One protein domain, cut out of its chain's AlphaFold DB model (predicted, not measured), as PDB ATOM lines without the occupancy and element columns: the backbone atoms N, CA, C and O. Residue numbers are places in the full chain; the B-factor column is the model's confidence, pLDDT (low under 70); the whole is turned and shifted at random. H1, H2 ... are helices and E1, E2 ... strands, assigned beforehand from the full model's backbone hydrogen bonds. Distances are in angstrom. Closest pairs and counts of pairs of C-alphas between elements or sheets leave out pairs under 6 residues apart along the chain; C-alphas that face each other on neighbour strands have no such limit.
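AT A GLANCE: This is residues 5 to 128 of the 203 residues of an uncharacterized protein of Colwellia psychrerythraea (UniProt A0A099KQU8). One long helix, H2, makes a shaft, with a small strand hairpin, E1 and E2, past one end and short helices H1, H3 and H4 gathered round the other. Residues 5 to 32 begin as a looping side arm, and residues 95 to 111 run back along H2. The printed part has 124 residues, with four named helices and two named strands in the order H1 H2 E1 E2 H3 H4 along the chain; of the 66 residues in named elements helices hold 59 and strands 7, the class mostly helix, and the whole is extended, with a radius of gyration of the C-alphas of 21.7 A and spans of 77 by 37 by 21 A.

HOW THE PARTS SIT: H1, residues 33 to 41, and H2, residues 46 to 79, form a helical hairpin and touch, closest C-alphas Leu 36 and Phe 52, 5.6 A. E1, residues 83 to 86, and E2, residues 92 to 94, are an antiparallel hairpin; N 84 and O 93 are 2.8 A apart. H3, residues 112 to 118, touches H2, about perpendicular at 80 degrees, closest C-alphas Val 112 and Ala 54, 5.8 A. H4, residues 120 to 128, touches H1, closest C-alphas Tyr 126 and Ile 40, 6.2 A. O i to N i+4 pairs are within hydrogen-bond range throughout H1, H2 and H3, and 3 of 5 in H4.

IN THESE COORDINATES: H1 begins at C-alpha 33 (98.043, 119.225, 84.194); H2 measures 49.6 A; H4 ends at C-alpha 128 (96.837, 112.007, 65.511).

THE WHOLE: The printed part has no cut; the E2 to H3 link is long; no printed residue is under 70 in pLDDT.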
ATOM      1  N   TYR A   5     118.727 120.469  92.346       89.25
ATOM      2  CA  TYR A   5     117.725 120.732  91.312       89.25
ATOM      3  C   TYR A   5     116.957 122.045  91.532       89.25
ATOM      4  O   TYR A   5     116.646 122.742  90.568       89.25
ATOM      5  N   PHE A   6     116.662 122.401  92.783       92.69
ATOM      6  CA  PHE A   6     115.851 123.575  93.117       92.69
ATOM      7  C   PHE A   6     116.675 124.851  93.246       92.69
ATOM      8  O   PHE A   6     116.104 125.922  93.432       92.69
ATOM      9  N   TYR A   7     118.000 124.766  93.169       94.56
ATOM     10  CA  TYR A   7     118.868 125.905  93.436       94.56
ATOM     11  C   TYR A   7     119.090 126.754  92.187       94.56
ATOM     12  O   TYR A   7     119.211 126.246  91.071       94.56
ATOM     13  N   GLN A   8     119.175 128.066  92.387       93.81
ATOM     14  CA  GLN A   8     119.633 128.990  91.361       93.81
ATOM     15  C   GLN A   8     121.107 128.731  91.054       93.81
ATOM     16  O   GLN A   8     121.905 128.431  91.948       93.81
ATOM     17  N   LYS A   9     121.461 128.859  89.775       93.12
ATOM     18  CA  LYS A   9     122.816 128.646  89.274       93.12
ATOM     19  C   LYS A   9     123.356 129.919  88.628       93.12
ATOM     20  O   LYS A   9     122.608 130.640  87.970       93.12
ATOM     21  N   ASN A  10     124.646 130.168  88.809       91.56
ATOM     22  CA  ASN A  10     125.415 131.164  88.071       91.56
ATOM     23  C   ASN A  10     125.619 130.725  86.612       91.56
ATOM     24  O   ASN A  10     125.389 129.569  86.253       91.56
ATOM     25  N   ALA A  11     126.111 131.643  85.776       90.12
ATOM     26  CA  ALA A  11     126.437 131.360  84.376       90.12
ATOM     27  C   ALA A  11     127.504 130.258  84.205       90.12
ATOM     28  O   ALA A  11     127.532 129.590  83.176       90.12
ATOM     29  N   ASP A  12     128.353 130.049  85.213       91.12
ATOM     30  CA  ASP A  12     129.368 128.991  85.260       91.12
ATOM     31  C   ASP A  12     128.842 127.648  85.816       91.12
ATOM     32  O   ASP A  12     129.594 126.682  85.918       91.12
ATOM     33  N   GLY A  13     127.556 127.575  86.186       87.31
ATOM     34  CA  GLY A  13     126.920 126.385  86.759       87.31
ATOM     35  C   GLY A  13     127.069 126.227  88.279       87.31
ATOM     36  O   GLY A  13     126.508 125.282  88.845       87.31
ATOM     37  N   SER A  14     127.768 127.137  88.966       91.06
ATOM     38  CA  SER A  14     127.879 127.124  90.434       91.06
ATOM     39  C   SER A  14     126.566 127.540  91.116       91.06
ATOM     40  O   SER A  14     125.757 128.267  90.545       91.06
ATOM     41  N   THR A  15     126.310 127.054  92.336       93.75
ATOM     42  CA  THR A  15     125.106 127.414  93.110       93.75
ATOM     43  C   THR A  15     125.203 128.844  93.642       93.75
ATOM     44  O   THR A  15     126.239 129.244  94.166       93.75
ATOM     45  N   LEU A  16     124.104 129.592  93.549       92.94
ATOM     46  CA  LEU A  16     123.947 130.902  94.177       92.94
ATOM     47  C   LEU A  16     123.518 130.757  95.643       92.94
ATOM     48  O   LEU A  16     122.647 129.945  95.959       92.94
ATOM     49  N   PHE A  17     124.092 131.578  96.523       93.69
ATOM     50  CA  PHE A  17     123.826 131.568  97.963       93.69
ATOM     51  C   PHE A  17     123.401 132.953  98.462       93.69
ATOM     52  O   PHE A  17     123.780 133.971  97.880       93.69
ATOM     53  N   ASP A  18     122.613 132.987  99.534       91.50
ATOM     54  CA  ASP A  18     122.264 134.211 100.253       91.50
ATOM     55  C   ASP A  18     123.396 134.680 101.193       91.50
ATOM     56  O   ASP A  18     124.454 134.056 101.304       91.50
ATOM     57  N   ALA A  19     123.168 135.792 101.901       91.31
ATOM     58  CA  ALA A  19     124.133 136.361 102.849       91.31
ATOM     59  C   ALA A  19     124.488 135.423 104.023       91.31
ATOM     60  O   ALA A  19     125.531 135.599 104.650       91.31
ATOM     61  N   ASN A  20     123.650 134.420 104.301       92.00
ATOM     62  CA  ASN A  20     123.843 133.421 105.350       92.00
ATOM     63  C   ASN A  20     124.399 132.097 104.795       92.00
ATOM     64  O   ASN A  20     124.325 131.075 105.476       92.00
ATOM     65  N   GLN A  21     124.928 132.097 103.566       89.69
ATOM     66  CA  GLN A  21     125.430 130.908 102.867       89.69
ATOM     67  C   GLN A  21     124.371 129.813 102.647       89.69
ATOM     68  O   GLN A  21     124.713 128.640 102.476       89.69
ATOM     69  N   LYS A  22     123.079 130.167 102.601       89.19
ATOM     70  CA  LYS A  22     122.008 129.232 102.225       89.19
ATOM     71  C   LYS A  22     121.758 129.285 100.713       89.19
ATOM     72  O   LYS A  22     121.715 130.382 100.155       89.19
ATOM     73  N   PRO A  23     121.590 128.140 100.022       92.69
ATOM     74  CA  PRO A  23     121.300 128.129  98.589       92.69
ATOM     75  C   PRO A  23     120.024 128.905  98.248       92.69
ATOM     76  O   PRO A  23     118.975 128.682  98.856       92.69
ATOM     77  N   LEU A  24     120.083 129.775  97.239       92.62
ATOM     78  CA  LEU A  24     118.901 130.468  96.728       92.62
ATOM     79  C   LEU A  24     118.044 129.508  95.901       92.62
ATOM     80  O   LEU A  24     118.541 128.854  94.985       92.62
ATOM     81  N   LEU A  25     116.742 129.457  96.182       91.69
ATOM     82  CA  LEU A  25     115.795 128.646  95.419       91.69
ATOM     83  C   LEU A  25     115.421 129.327  94.101       91.69
ATOM     84  O   LEU A  25     115.177 130.535  94.050       91.69
ATOM     85  N   ARG A  26     115.372 128.558  93.014       91.31
ATOM     86  CA  ARG A  26     114.896 129.036  91.713       91.31
ATOM     87  C   ARG A  26     113.394 129.305  91.767       91.31
ATOM     88  O   ARG A  26     112.682 128.784  92.619       91.31
ATOM     89  N   LYS A  27     112.899 130.124  90.841       87.50
ATOM     90  CA  LYS A  27     111.469 130.435  90.772       87.50
ATOM     91  C   LYS A  27     110.670 129.193  90.376       87.50
ATOM     92  O   LYS A  27     110.988 128.555  89.376       87.50
ATOM     93  N   GLN A  28     109.604 128.912  91.117       86.12
ATOM     94  CA  GLN A  28     108.666 127.842  90.798       86.12
ATOM     95  C   GLN A  28     107.934 128.105  89.473       86.12
ATOM     96  O   GLN A  28     107.426 129.205  89.226       86.12
ATOM     97  N   ILE A  29     107.833 127.068  88.640       81.69
ATOM     98  CA  ILE A  29     106.946 127.046  87.473       81.69
ATOM     99  C   ILE A  29     105.562 126.540  87.893       81.69
ATOM    100  O   ILE A  29     105.446 125.552  88.607       81.69
ATOM    101  N   THR A  30     104.503 127.201  87.418       81.56
ATOM    102  CA  THR A  30     103.105 126.966  87.833       81.56
ATOM    103  C   THR A  30     102.236 126.330  86.740       81.56
ATOM    104  O   THR A  30     101.035 126.581  86.656       81.56
ATOM    105  N   LYS A  31     102.823 125.534  85.839       90.81
ATOM    106  CA  LYS A  31     102.052 124.866  84.777       90.81
ATOM    107  C   LYS A  31     101.413 123.594  85.322       90.81
ATOM    108  O   LYS A  31     102.118 122.666  85.698       90.81
ATOM    109  N   THR A  32     100.084 123.563  85.344       93.88
ATOM    110  CA  THR A  32      99.314 122.421  85.844       93.88
ATOM    111  C   THR A  32      98.944 121.444  84.732       93.88
ATOM    112  O   THR A  32      99.030 121.763  83.537       93.88
ATOM    113  N   LEU A  33      98.521 120.241  85.128       93.19
ATOM    114  CA  LEU A  33      98.043 119.225  84.194       93.19
ATOM    115  C   LEU A  33      96.767 119.685  83.474       93.19
ATOM    116  O   LEU A  33      96.654 119.470  82.269       93.19
ATOM    117  N   GLU A  34      95.855 120.380  84.161       93.69
ATOM    118  CA  GLU A  34      94.639 120.923  83.540       93.69
ATOM    119  C   GLU A  34      94.987 121.961  82.469       93.69
ATOM    120  O   GLU A  34      94.407 121.983  81.383       93.69
ATOM    121  N   ALA A  35      95.988 122.803  82.739       94.56
ATOM    122  CA  ALA A  35      96.430 123.805  81.783       94.56
ATOM    123  C   ALA A  35      97.074 123.159  80.538       94.56
ATOM    124  O   ALA A  35      96.848 123.625  79.422       94.56
ATOM    125  N   LEU A  36      97.826 122.063  80.708       95.44
ATOM    126  CA  LEU A  36      98.340 121.254  79.595       95.44
ATOM    127  C   LEU A  36      97.196 120.623  78.783       95.44
ATOM    128  O   LEU A  36      97.190 120.732  77.557       95.44
ATOM    129  N   GLN A  37      96.208 120.021  79.449       93.75
ATOM    130  CA  GLN A  37      95.024 119.443  78.799       93.75
ATOM    131  C   GLN A  37      94.264 120.486  77.970       93.75
ATOM    132  O   GLN A  37      93.877 120.210  76.834       93.75
ATOM    133  N   ALA A  38      94.118 121.709  78.487       93.06
ATOM    134  CA  ALA A  38      93.497 122.808  77.755       93.06
ATOM    135  C   ALA A  38      94.283 123.182  76.484       93.06
ATOM    136  O   ALA A  38      93.683 123.387  75.430       93.06
ATOM    137  N   GLN A  39      95.619 123.230  76.550       93.75
ATOM    138  CA  GLN A  39      96.455 123.498  75.371       93.75
ATOM    139  C   GLN A  39      96.365 122.381  74.325       93.75
ATOM    140  O   GLN A  39      96.312 122.658  73.125       93.75
ATOM    141  N   ILE A  40      96.295 121.128  74.774       91.00
ATOM    142  CA  ILE A  40      96.080 119.969  73.905       91.00
ATOM    143  C   ILE A  40      94.729 120.077  73.189       91.00
ATOM    144  O   ILE A  40      94.676 119.959  71.965       91.00
ATOM    145  N   ALA A  41      93.653 120.377  73.921       88.31
ATOM    146  CA  ALA A  41      92.318 120.546  73.348       88.31
ATOM    147  C   ALA A  41      92.268 121.685  72.311       88.31
ATOM    148  O   ALA A  41      91.603 121.573  71.278       88.31
ATOM    149  N   GLN A  42      93.030 122.757  72.545       89.38
ATOM    150  CA  GLN A  42      93.180 123.886  71.622       89.38
ATOM    151  C   GLN A  42      94.084 123.584  70.416       89.38
ATOM    152  O   GLN A  42      94.211 124.430  69.536       89.38
ATOM    153  N   ASN A  43      94.684 122.392  70.332       84.31
ATOM    154  CA  ASN A  43      95.656 122.027  69.297       84.31
ATOM    155  C   ASN A  43      96.817 123.023  69.216       84.31
ATOM    156  O   ASN A  43      97.263 123.388  68.125       84.31
ATOM    157  N   ALA A  44      97.292 123.472  70.381       88.25
ATOM    158  CA  ALA A  44      98.443 124.356  70.467       88.25
ATOM    159  C   ALA A  44      99.663 123.742  69.761       88.25
ATOM    160  O   ALA A  44      99.758 122.527  69.587       88.25
ATOM    161  N   LYS A  45     100.617 124.587  69.363       87.88
ATOM    162  CA  LYS A  45     101.857 124.142  68.711       87.88
ATOM    163  C   LYS A  45     102.667 123.210  69.616       87.88
ATOM    164  O   LYS A  45     102.622 123.355  70.840       87.88
ATOM    165  N   VAL A  46     103.443 122.312  69.011       87.69
ATOM    166  CA  VAL A  46     104.252 121.310  69.729       87.69
ATOM    167  C   VAL A  46     105.190 121.972  70.737       87.69
ATOM    168  O   VAL A  46     105.238 121.551  71.887       87.69
ATOM    169  N   GLU A  47     105.830 123.091  70.386       90.56
ATOM    170  CA  GLU A  47     106.744 123.798  71.294       90.56
ATOM    171  C   GLU A  47     106.023 124.360  72.532       90.56
ATOM    172  O   GLU A  47     106.602 124.466  73.618       90.56
ATOM    173  N   THR A  48     104.746 124.728  72.385       92.62
ATOM    174  CA  THR A  48     103.905 125.140  73.513       92.62
ATOM    175  C   THR A  48     103.583 123.941  74.393       92.62
ATOM    176  O   THR A  48     103.720 124.038  75.612       92.62
ATOM    177  N   ILE A  49     103.201 122.809  73.799       93.81
ATOM    178  CA  ILE A  49     102.921 121.573  74.537       93.81
ATOM    179  C   ILE A  49     104.151 121.112  75.321       93.81
ATOM    180  O   ILE A  49     104.035 120.832  76.515       93.81
ATOM    181  N   ASP A  50     105.331 121.127  74.707       94.50
ATOM    182  CA  ASP A  50     106.589 120.712  75.335       94.50
ATOM    183  C   ASP A  50     106.930 121.580  76.543       94.50
ATOM    184  O   ASP A  50     107.283 121.072  77.610       94.50
ATOM    185  N   ARG A  51     106.729 122.897  76.419       94.56
ATOM    186  CA  ARG A  51     106.917 123.836  77.529       94.56
ATOM    187  C   ARG A  51     105.956 123.568  78.684       94.56
ATOM    188  O   ARG A  51     106.345 123.701  79.844       94.56
ATOM    189  N   PHE A  52     104.704 123.215  78.393       96.31
ATOM    190  CA  PHE A  52     103.743 122.850  79.434       96.31
ATOM    191  C   PHE A  52     104.092 121.504  80.077       96.31
ATOM    192  O   PHE A  52     104.037 121.418  81.299       96.31
ATOM    193  N   CYS A  53     104.526 120.503  79.305       95.50
ATOM    194  CA  CYS A  53     105.004 119.225  79.843       95.50
ATOM    195  C   CYS A  53     106.167 119.438  80.817       95.50
ATOM    196  O   CYS A  53     106.095 118.995  81.960       95.50
ATOM    197  N   ALA A  54     107.191 120.191  80.399       94.69
ATOM    198  CA  ALA A  54     108.328 120.535  81.251       94.69
ATOM    199  C   ALA A  54     107.880 121.230  82.547       94.69
ATOM    200  O   ALA A  54     108.338 120.883  83.634       94.69
ATOM    201  N   GLY A  55     106.927 122.163  82.447       94.44
ATOM    202  CA  GLY A  55     106.383 122.852  83.611       94.44
ATOM    203  C   GLY A  55     105.581 121.950  84.558       94.44
ATOM    204  O   GLY A  55     105.683 122.128  85.766       94.44
ATOM    205  N   VAL A  56     104.838 120.964  84.042       95.56
ATOM    206  CA  VAL A  56     104.116 119.976  84.868       95.56
ATOM    207  C   VAL A  56     105.093 119.056  85.599       95.56
ATOM    208  O   VAL A  56     104.914 118.791  86.788       95.56
ATOM    209  N   ILE A  57     106.136 118.585  84.909       94.62
ATOM    210  CA  ILE A  57     107.197 117.762  85.508       94.62
ATOM    211  C   ILE A  57     107.867 118.533  86.647       94.62
ATOM    212  O   ILE A  57     108.020 118.007  87.748       94.62
ATOM    213  N   GLU A  58     108.219 119.795  86.402       93.62
ATOM    214  CA  GLU A  58     108.819 120.662  87.409       93.62
ATOM    215  C   GLU A  58     107.873 120.931  88.587       93.62
ATOM    216  O   GLU A  58     108.294 120.831  89.738       93.62
ATOM    217  N   LEU A  59     106.598 121.232  88.332       94.50
ATOM    218  CA  LEU A  59     105.630 121.506  89.395       94.50
ATOM    219  C   LEU A  59     105.495 120.318  90.360       94.50
ATOM    220  O   LEU A  59     105.429 120.523  91.571       94.50
ATOM    221  N   ARG A  60     105.545 119.079  89.854       93.69
ATOM    222  CA  ARG A  60     105.547 117.870  90.699       93.69
ATOM    223  C   ARG A  60     106.757 117.803  91.630       93.69
ATOM    224  O   ARG A  60     106.612 117.383  92.772       93.69
ATOM    225  N   GLN A  61     107.933 118.231  91.167       94.44
ATOM    226  CA  GLN A  61     109.129 118.304  92.013       94.44
ATOM    227  C   GLN A  61     108.954 119.348  93.123       94.44
ATOM    228  O   GLN A  61     109.368 119.114  94.253       94.44
ATOM    229  N   TRP A  62     108.324 120.484  92.814       94.81
ATOM    230  CA  TRP A  62     108.046 121.532  93.797       94.81
ATOM    231  C   TRP A  62     107.013 121.124  94.842       94.81
ATOM    232  O   TRP A  62     107.208 121.436  96.012       94.81
ATOM    233  N   HIS A  63     105.951 120.417  94.445       94.38
ATOM    234  CA  HIS A  63     104.989 119.863  95.402       94.38
ATOM    235  C   HIS A  63     105.675 118.884  96.353       94.38
ATOM    236  O   HIS A  63     105.584 119.056  97.560       94.38
ATOM    237  N   TRP A  64     106.478 117.961  95.817       95.19
ATOM    238  CA  TRP A  64     107.260 117.059  96.656       95.19
ATOM    239  C   TRP A  64     108.185 117.805  97.633       95.19
ATOM    240  O   TRP A  64     108.276 117.426  98.794       95.19
ATOM    241  N   LEU A  65     108.868 118.871  97.193       94.75
ATOM    242  CA  LEU A  65     109.732 119.654  98.083       94.75
ATOM    243  C   LEU A  65     108.936 120.328  99.211       94.75
ATOM    244  O   LEU A  65     109.445 120.439 100.324       94.75
ATOM    245  N   ALA A  66     107.720 120.800  98.927       93.19
ATOM    246  CA  ALA A  66     106.844 121.375  99.942       93.19
ATOM    247  C   ALA A  66     106.468 120.322 100.996       93.19
ATOM    248  O   ALA A  66     106.704 120.559 102.180       93.19
ATOM    249  N   ASP A  67     106.015 119.147 100.552       94.75
ATOM    250  CA  ASP A  67     105.669 118.021 101.430       94.75
ATOM    251  C   ASP A  67     106.890 117.569 102.255       94.75
ATOM    252  O   ASP A  67     106.800 117.308 103.454       94.75
ATOM    253  N   TYR A  68     108.073 117.523 101.630       95.06
ATOM    254  CA  TYR A  68     109.323 117.160 102.299       95.06
ATOM    255  C   TYR A  68     109.714 118.174 103.376       95.06
ATOM    256  O   TYR A  68     110.090 117.788 104.480       95.06
ATOM    257  N   ASN A  69     109.601 119.473 103.094       93.38
ATOM    258  CA  ASN A  69     109.895 120.510 104.083       93.38
ATOM    259  C   ASN A  69     108.909 120.480 105.258       93.38
ATOM    260  O   ASN A  69     109.320 120.740 106.387       93.38
ATOM    261  N   GLU A  70     107.638 120.152 105.019       95.06
ATOM    262  CA  GLU A  70     106.659 119.950 106.091       95.06
ATOM    263  C   GLU A  70     107.042 118.756 106.977       95.06
ATOM    264  O   GLU A  70     107.082 118.888 108.202       95.06
ATOM    265  N   HIS A  71     107.426 117.630 106.368       94.44
ATOM    266  CA  HIS A  71     107.931 116.462 107.090       94.44
ATOM    267  C   HIS A  71     109.162 116.806 107.955       94.44
ATOM    268  O   HIS A  71     109.195 116.479 109.143       94.44
ATOM    269  N   ILE A  72     110.144 117.531 107.402       94.56
ATOM    270  CA  ILE A  72     111.325 117.992 108.154       94.56
ATOM    271  C   ILE A  72     110.935 118.943 109.292       94.56
ATOM    272  O   ILE A  72     111.444 118.797 110.400       94.56
ATOM    273  N   ALA A  73     110.010 119.876 109.067       94.75
ATOM    274  CA  ALA A  73     109.568 120.803 110.108       94.75
ATOM    275  C   ALA A  73     108.907 120.077 111.294       94.75
ATOM    276  O   ALA A  73     109.091 120.476 112.445       94.75
ATOM    277  N   ILE A  74     108.162 118.996 111.033       95.62
ATOM    278  CA  ILE A  74     107.583 118.147 112.083       95.62
ATOM    279  C   ILE A  74     108.680 117.382 112.831       95.62
ATOM    280  O   ILE A  74     108.664 117.361 114.061       95.62
ATOM    281  N   LEU A  75     109.656 116.806 112.119       94.94
ATOM    282  CA  LEU A  75     110.810 116.148 112.740       94.94
ATOM    283  C   LEU A  75     111.587 117.095 113.657       94.94
ATOM    284  O   LEU A  75     111.882 116.741 114.798       94.94
ATOM    285  N   GLU A  76     111.897 118.301 113.181       94.81
ATOM    286  CA  GLU A  76     112.628 119.310 113.951       94.81
ATOM    287  C   GLU A  76     111.841 119.771 115.182       94.81
ATOM    288  O   GLU A  76     112.426 119.910 116.258       94.81
ATOM    289  N   PHE A  77     110.523 119.957 115.041       95.12
ATOM    290  CA  PHE A  77     109.631 120.278 116.154       95.12
ATOM    291  C   PHE A  77     109.610 119.158 117.200       95.12
ATOM    292  O   PHE A  77     109.780 119.428 118.384       95.12
ATOM    293  N   ASN A  78     109.459 117.901 116.776       95.75
ATOM    294  CA  ASN A  78     109.418 116.748 117.679       95.75
ATOM    295  C   ASN A  78     110.768 116.484 118.362       95.75
ATOM    296  O   ASN A  78     110.797 116.015 119.497       95.75
ATOM    297  N   ALA A  79     111.881 116.794 117.694       95.94
ATOM    298  CA  ALA A  79     113.219 116.694 118.270       95.94
ATOM    299  C   ALA A  79     113.521 117.817 119.277       95.94
ATOM    300  O   ALA A  79     114.355 117.635 120.161       95.94
ATOM    301  N   ASN A  80     112.851 118.967 119.148       95.12
ATOM    302  CA  ASN A  80     113.062 120.153 119.975       95.12
ATOM    303  C   ASN A  80     111.718 120.689 120.480       95.12
ATOM    304  O   ASN A  80     111.335 121.819 120.159       95.12
ATOM    305  N   LEU A  81     110.991 119.863 121.241       95.19
ATOM    306  CA  LEU A  81     109.678 120.246 121.757       95.19
ATOM    307  C   LEU A  81     109.800 121.564 122.537       95.19
ATOM    308  O   LEU A  81     110.624 121.659 123.449       95.19
ATOM    309  N   PRO A  82     109.021 122.600 122.190       93.75
ATOM    310  CA  PRO A  82     109.071 123.860 122.912       93.75
ATOM    311  C   PRO A  82     108.426 123.713 124.291       93.75
ATOM    312  O   PRO A  82     107.445 122.986 124.458       93.75
ATOM    313  N   VAL A  83     108.940 124.455 125.270       94.62
ATOM    314  CA  VAL A  83     108.290 124.616 126.576       94.62
ATOM    315  C   VAL A  83     107.032 125.465 126.392       94.62
ATOM    316  O   VAL A  83     107.094 126.564 125.840       94.62
ATOM    317  N   VAL A  84     105.886 124.953 126.838       94.88
ATOM    318  CA  VAL A  84     104.578 125.622 126.736       94.88
ATOM    319  C   VAL A  84     104.099 126.193 128.068       94.88
ATOM    320  O   VAL A  84     103.294 127.122 128.076       94.88
ATOM    321  N   ALA A  85     104.598 125.669 129.188       92.81
ATOM    322  CA  ALA A  85     104.313 126.168 130.528       92.81
ATOM    323  C   ALA A  85     105.412 125.743 131.511       92.81
ATOM    324  O   ALA A  85     106.243 124.899 131.194       92.81
ATOM    325  N   VAL A  86     105.374 126.302 132.718       92.62
ATOM    326  CA  VAL A  86     106.155 125.831 133.866       92.62
ATOM    327  C   VAL A  86     105.156 125.322 134.901       92.62
ATOM    328  O   VAL A  86     104.194 126.021 135.227       92.62
ATOM    329  N   ALA A  87     105.338 124.092 135.365       91.38
ATOM    330  CA  ALA A  87     104.489 123.471 136.370       91.38
ATOM    331  C   ALA A  87     104.686 124.123 137.753       91.38
ATOM    332  O   ALA A  87     105.669 124.816 138.009       91.38
ATOM    333  N   GLU A  88     103.755 123.889 138.684       89.00
ATOM    334  CA  GLU A  88     103.807 124.474 140.038       89.00
ATOM    335  C   GLU A  88     105.050 124.060 140.846       89.00
ATOM    336  O   GLU A  88     105.455 124.759 141.771       89.00
ATOM    337  N   ASN A  89     105.676 122.936 140.487       89.12
ATOM    338  CA  ASN A  89     106.925 122.457 141.075       89.12
ATOM    339  C   ASN A  89     108.188 123.071 140.431       89.12
ATOM    340  O   ASN A  89     109.292 122.759 140.872       89.12
ATOM    341  N   GLY A  90     108.028 123.943 139.431       88.75
ATOM    342  CA  GLY A  90     109.116 124.601 138.708       88.75
ATOM    343  C   GLY A  90     109.645 123.839 137.490       88.75
ATOM    344  O   GLY A  90     110.576 124.336 136.861       88.75
ATOM    345  N   ASP A  91     109.078 122.677 137.145       93.31
ATOM    346  CA  ASP A  91     109.507 121.898 135.977       93.31
ATOM    347  C   ASP A  91     108.902 122.437 134.671       93.31
ATOM    348  O   ASP A  91     107.745 122.866 134.629       93.31
ATOM    349  N   ASP A  92     109.663 122.359 133.580       95.75
ATOM    350  CA  ASP A  92     109.187 122.716 132.245       95.75
ATOM    351  C   ASP A  92     108.160 121.694 131.729       95.75
ATOM    352  O   ASP A  92     108.387 120.482 131.719       95.75
ATOM    353  N   VAL A  93     107.029 122.197 131.236       93.75
ATOM    354  CA  VAL A  93     106.020 121.418 130.512       93.75
ATOM    355  C   VAL A  93     106.243 121.632 129.023       93.75
ATOM    356  O   VAL A  93     106.101 122.747 128.520       93.75
ATOM    357  N   PHE A  94     106.581 120.565 128.309       94.50
ATOM    358  CA  PHE A  94     106.832 120.593 126.870       94.50
ATOM    359  C   PHE A  94     105.547 120.392 126.061       94.50
ATOM    360  O   PHE A  94     104.594 119.767 126.529       94.50
ATOM    361  N   ALA A  95     105.522 120.921 124.837       95.38
ATOM    362  CA  ALA A  95     104.470 120.619 123.873       95.38
ATOM    363  C   ALA A  95     104.411 119.114 123.570       95.38
ATOM    364  O   ALA A  95     105.421 118.415 123.645       95.38
ATOM    365  N   GLU A  96     103.241 118.626 123.165       95.44
ATOM    366  CA  GLU A  96     103.111 117.251 122.685       95.44
ATOM    367  C   GLU A  96     103.756 117.088 121.297       95.44
ATOM    368  O   GLU A  96     103.650 117.995 120.460       95.44
ATOM    369  N   PRO A  97     104.405 115.941 121.023       95.56
ATOM    370  CA  PRO A  97     104.857 115.604 119.682       95.56
ATOM    371  C   PRO A  97     103.699 115.603 118.686       95.56
ATOM    372  O   PRO A  97     102.604 115.127 118.976       95.56
ATOM    373  N   LYS A  98     103.964 116.102 117.483       95.38
ATOM    374  CA  LYS A  98     103.042 116.007 116.352       95.38
ATOM    375  C   LYS A  98     103.171 114.642 115.685       95.38
ATOM    376  O   LYS A  98     104.274 114.094 115.614       95.38
ATOM    377  N   ASP A  99     102.075 114.145 115.123       94.62
ATOM    378  CA  ASP A  99     102.103 112.953 114.277       94.62
ATOM    379  C   ASP A  99     103.038 113.175 113.085       94.62
ATOM    380  O   ASP A  99     102.917 114.160 112.353       94.62
ATOM    381  N   LEU A 100     103.989 112.259 112.907       92.19
ATOM    382  CA  LEU A 100     104.941 112.313 111.810       92.19
ATOM    383  C   LEU A 100     104.372 111.539 110.612       92.19
ATOM    384  O   LEU A 100     104.254 110.315 110.706       92.19
ATOM    385  N   PRO A 101     104.030 112.205 109.494       90.94
ATOM    386  CA  PRO A 101     103.651 111.501 108.274       90.94
ATOM    387  C   PRO A 101     104.849 110.739 107.698       90.94
ATOM    388  O   PRO A 101     106.002 111.107 107.941       90.94
ATOM    389  N   ASP A 102     104.577 109.718 106.884       93.44
ATOM    390  CA  ASP A 102     105.619 109.008 106.140       93.44
ATOM    391  C   ASP A 102     106.472 109.983 105.312       93.44
ATOM    392  O   ASP A 102     105.974 110.980 104.781       93.44
ATOM    393  N   GLU A 103     107.770 109.692 105.192       93.00
ATOM    394  CA  GLU A 103     108.670 110.514 104.384       93.00
ATOM    395  C   GLU A 103     108.196 110.521 102.916       93.00
ATOM    396  O   GLU A 103     108.035 109.454 102.307       93.00
ATOM    397  N   PRO A 104     107.971 111.701 102.308       95.25
ATOM    398  CA  PRO A 104     107.420 111.771 100.966       95.25
ATOM    399  C   PRO A 104     108.434 111.283  99.929       95.25
ATOM    400  O   PRO A 104     109.573 111.749  99.849       95.25
ATOM    401  N   ILE A 105     107.992 110.377  99.058       94.31
ATOM    402  CA  ILE A 105     108.826 109.813  97.993       94.31
ATOM    403  C   ILE A 105     108.965 110.823  96.854       94.31
ATOM    404  O   ILE A 105     107.977 111.268  96.265       94.31
ATOM    405  N   ARG A 106     110.209 111.141  96.486       93.12
ATOM    406  CA  ARG A 106     110.477 112.057  95.376       93.12
ATOM    407  C   ARG A 106     110.067 111.445  94.034       93.12
ATOM    408  O   ARG A 106     110.561 110.371  93.690       93.12
ATOM    409  N   PRO A 107     109.242 112.136  93.224       93.38
ATOM    410  CA  PRO A 107     108.907 111.663  91.890       93.38
ATOM    411  C   PRO A 107     110.142 111.659  90.980       93.38
ATOM    412  O   PRO A 107     111.004 112.537  91.073       93.38
ATOM    413  N   ALA A 108     110.204 110.697  90.057       92.50
ATOM    414  CA  ALA A 108     111.267 110.631  89.059       92.50
ATOM    415  C   ALA A 108     111.317 111.913  88.211       92.50
ATOM    416  O   ALA A 108     110.281 112.469  87.826       92.50
ATOM    417  N   LEU A 109     112.530 112.383  87.915       91.25
ATOM    418  CA  LEU A 109     112.734 113.513  87.018       91.25
ATOM    419  C   LEU A 109     112.676 113.014  85.574       91.25
ATOM    420  O   LEU A 109     113.658 112.491  85.059       91.25
ATOM    421  N   LEU A 110     111.511 113.161  84.951       93.62
ATOM    422  CA  LEU A 110     111.283 112.749  83.571       93.62
ATOM    423  C   LEU A 110     111.750 113.825  82.586       93.62
ATOM    424  O   LEU A 110     111.651 115.026  82.849       93.62
ATOM    425  N   THR A 111     112.180 113.395  81.409       95.12
ATOM    426  CA  THR A 111     112.226 114.234  80.209       95.12
ATOM    427  C   THR A 111     110.812 114.477  79.667       95.12
ATOM    428  O   THR A 111     109.849 113.798  80.035       95.12
ATOM    429  N   VAL A 112     110.661 115.456  78.766       93.50
ATOM    430  CA  VAL A 112     109.373 115.724  78.100       93.50
ATOM    431  C   VAL A 112     108.875 114.492  77.341       93.50
ATOM    432  O   VAL A 112     107.687 114.182  77.410       93.50
ATOM    433  N   ASP A 113     109.765 113.763  76.669       91.12
ATOM    434  CA  ASP A 113     109.392 112.580  75.893       91.12
ATOM    435  C   ASP A 113     109.006 111.404  76.792       91.12
ATOM    436  O   ASP A 113     107.982 110.766  76.552       91.12
ATOM    437  N   GLU A 114     109.735 111.166  77.886       94.12
ATOM    438  CA  GLU A 114     109.345 110.159  78.883       94.12
ATOM    439  C   GLU A 114     107.995 110.492  79.523       94.12
ATOM    440  O   GLU A 114     107.157 109.608  79.708       94.12
ATOM    441  N   PHE A 115     107.739 111.772  79.809       94.62
ATOM    442  CA  PHE A 115     106.444 112.214  80.318       94.62
ATOM    443  C   PHE A 115     105.321 111.979  79.303       94.62
ATOM    444  O   PHE A 115     104.267 111.462  79.678       94.62
ATOM    445  N   LYS A 116     105.525 112.317  78.024       91.50
ATOM    446  CA  LYS A 116     104.538 112.056  76.966       91.50
ATOM    447  C   LYS A 116     104.261 110.563  76.813       91.50
ATOM    448  O   LYS A 116     103.096 110.178  76.768       91.50
ATOM    449  N   SER A 117     105.303 109.735  76.812       89.00
ATOM    450  CA  SER A 117     105.186 108.275  76.738       89.00
ATOM    451  C   SER A 117     104.417 107.701  77.927       89.00
ATOM    452  O   SER A 117     103.494 106.910  77.738       89.00
ATOM    453  N   ALA A 118     104.711 108.160  79.147       90.25
ATOM    454  CA  ALA A 118     103.982 107.757  80.353       90.25
ATOM    455  C   ALA A 118     102.508 108.210  80.356       90.25
ATOM    456  O   ALA A 118     101.693 107.657  81.089       90.25
ATOM    457  N   ASN A 119     102.150 109.205  79.535       90.31
ATOM    458  CA  ASN A 119     100.802 109.764  79.433       90.31
ATOM    459  C   ASN A 119     100.227 109.609  78.013       90.31
ATOM    460  O   ASN A 119      99.468 110.465  77.563       90.31
ATOM    461  N   LYS A 120     100.564 108.521  77.303       85.69
ATOM    462  CA  LYS A 120     100.215 108.306  75.885       85.69
ATOM    463  C   LYS A 120      98.748 108.616  75.555       85.69
ATOM    464  O   LYS A 120      98.479 109.369  74.626       85.69
ATOM    465  N   ALA A 121      97.809 108.153  76.384       85.12
ATOM    466  CA  ALA A 121      96.373 108.386  76.193       85.12
ATOM    467  C   ALA A 121      95.984 109.879  76.122       85.12
ATOM    468  O   ALA A 121      95.058 110.243  75.399       85.12
ATOM    469  N   LEU A 122      96.701 110.753  76.837       87.56
ATOM    470  CA  LEU A 122      96.487 112.202  76.791       87.56
ATOM    471  C   LEU A 122      96.945 112.805  75.452       87.56
ATOM    472  O   LEU A 122      96.329 113.746  74.950       87.56
ATOM    473  N   PHE A 123      98.015 112.264  74.869       87.44
ATOM    474  CA  PHE A 123      98.641 112.798  73.660       87.44
ATOM    475  C   PHE A 123      98.185 112.111  72.371       87.44
ATOM    476  O   PHE A 123      98.371 112.685  71.306       87.44
ATOM    477  N   ASP A 124      97.555 110.938  72.425       82.94
ATOM    478  CA  ASP A 124      97.176 110.175  71.226       82.94
ATOM    479  C   ASP A 124      96.267 110.970  70.277       82.94
ATOM    480  O   ASP A 124      96.532 111.050  69.075       82.94
ATOM    481  N   SER A 125      95.224 111.618  70.808       78.38
ATOM    482  CA  SER A 125      94.321 112.459  70.004       78.38
ATOM    483  C   SER A 125      95.050 113.667  69.404       78.38
ATOM    484  O   SER A 125      94.868 114.005  68.232       78.38
ATOM    485  N   TYR A 126      95.940 114.275  70.191       85.12
ATOM    486  CA  TYR A 126      96.757 115.404  69.767       85.12
ATOM    487  C   TYR A 126      97.729 115.012  68.650       85.12
ATOM    488  O   TYR A 126      97.723 115.627  67.590       85.12
ATOM    489  N   ASN A 127      98.505 113.948  68.846       83.69
ATOM    490  CA  ASN A 127      99.488 113.446  67.890       83.69
ATOM    491  C   ASN A 127      98.822 112.990  66.593       83.69
ATOM    492  O   ASN A 127      99.331 113.259  65.509       83.69
ATOM    493  N   LYS A 128      97.637 112.372  66.683       83.00
ATOM    494  CA  LYS A 128      96.837 112.007  65.511       83.00
ATOM    495  C   LYS A 128      96.468 113.232  64.671       83.00
ATOM    496  O   LYS A 128      96.532 113.165  63.445       83.00
TER     497      LYS A 128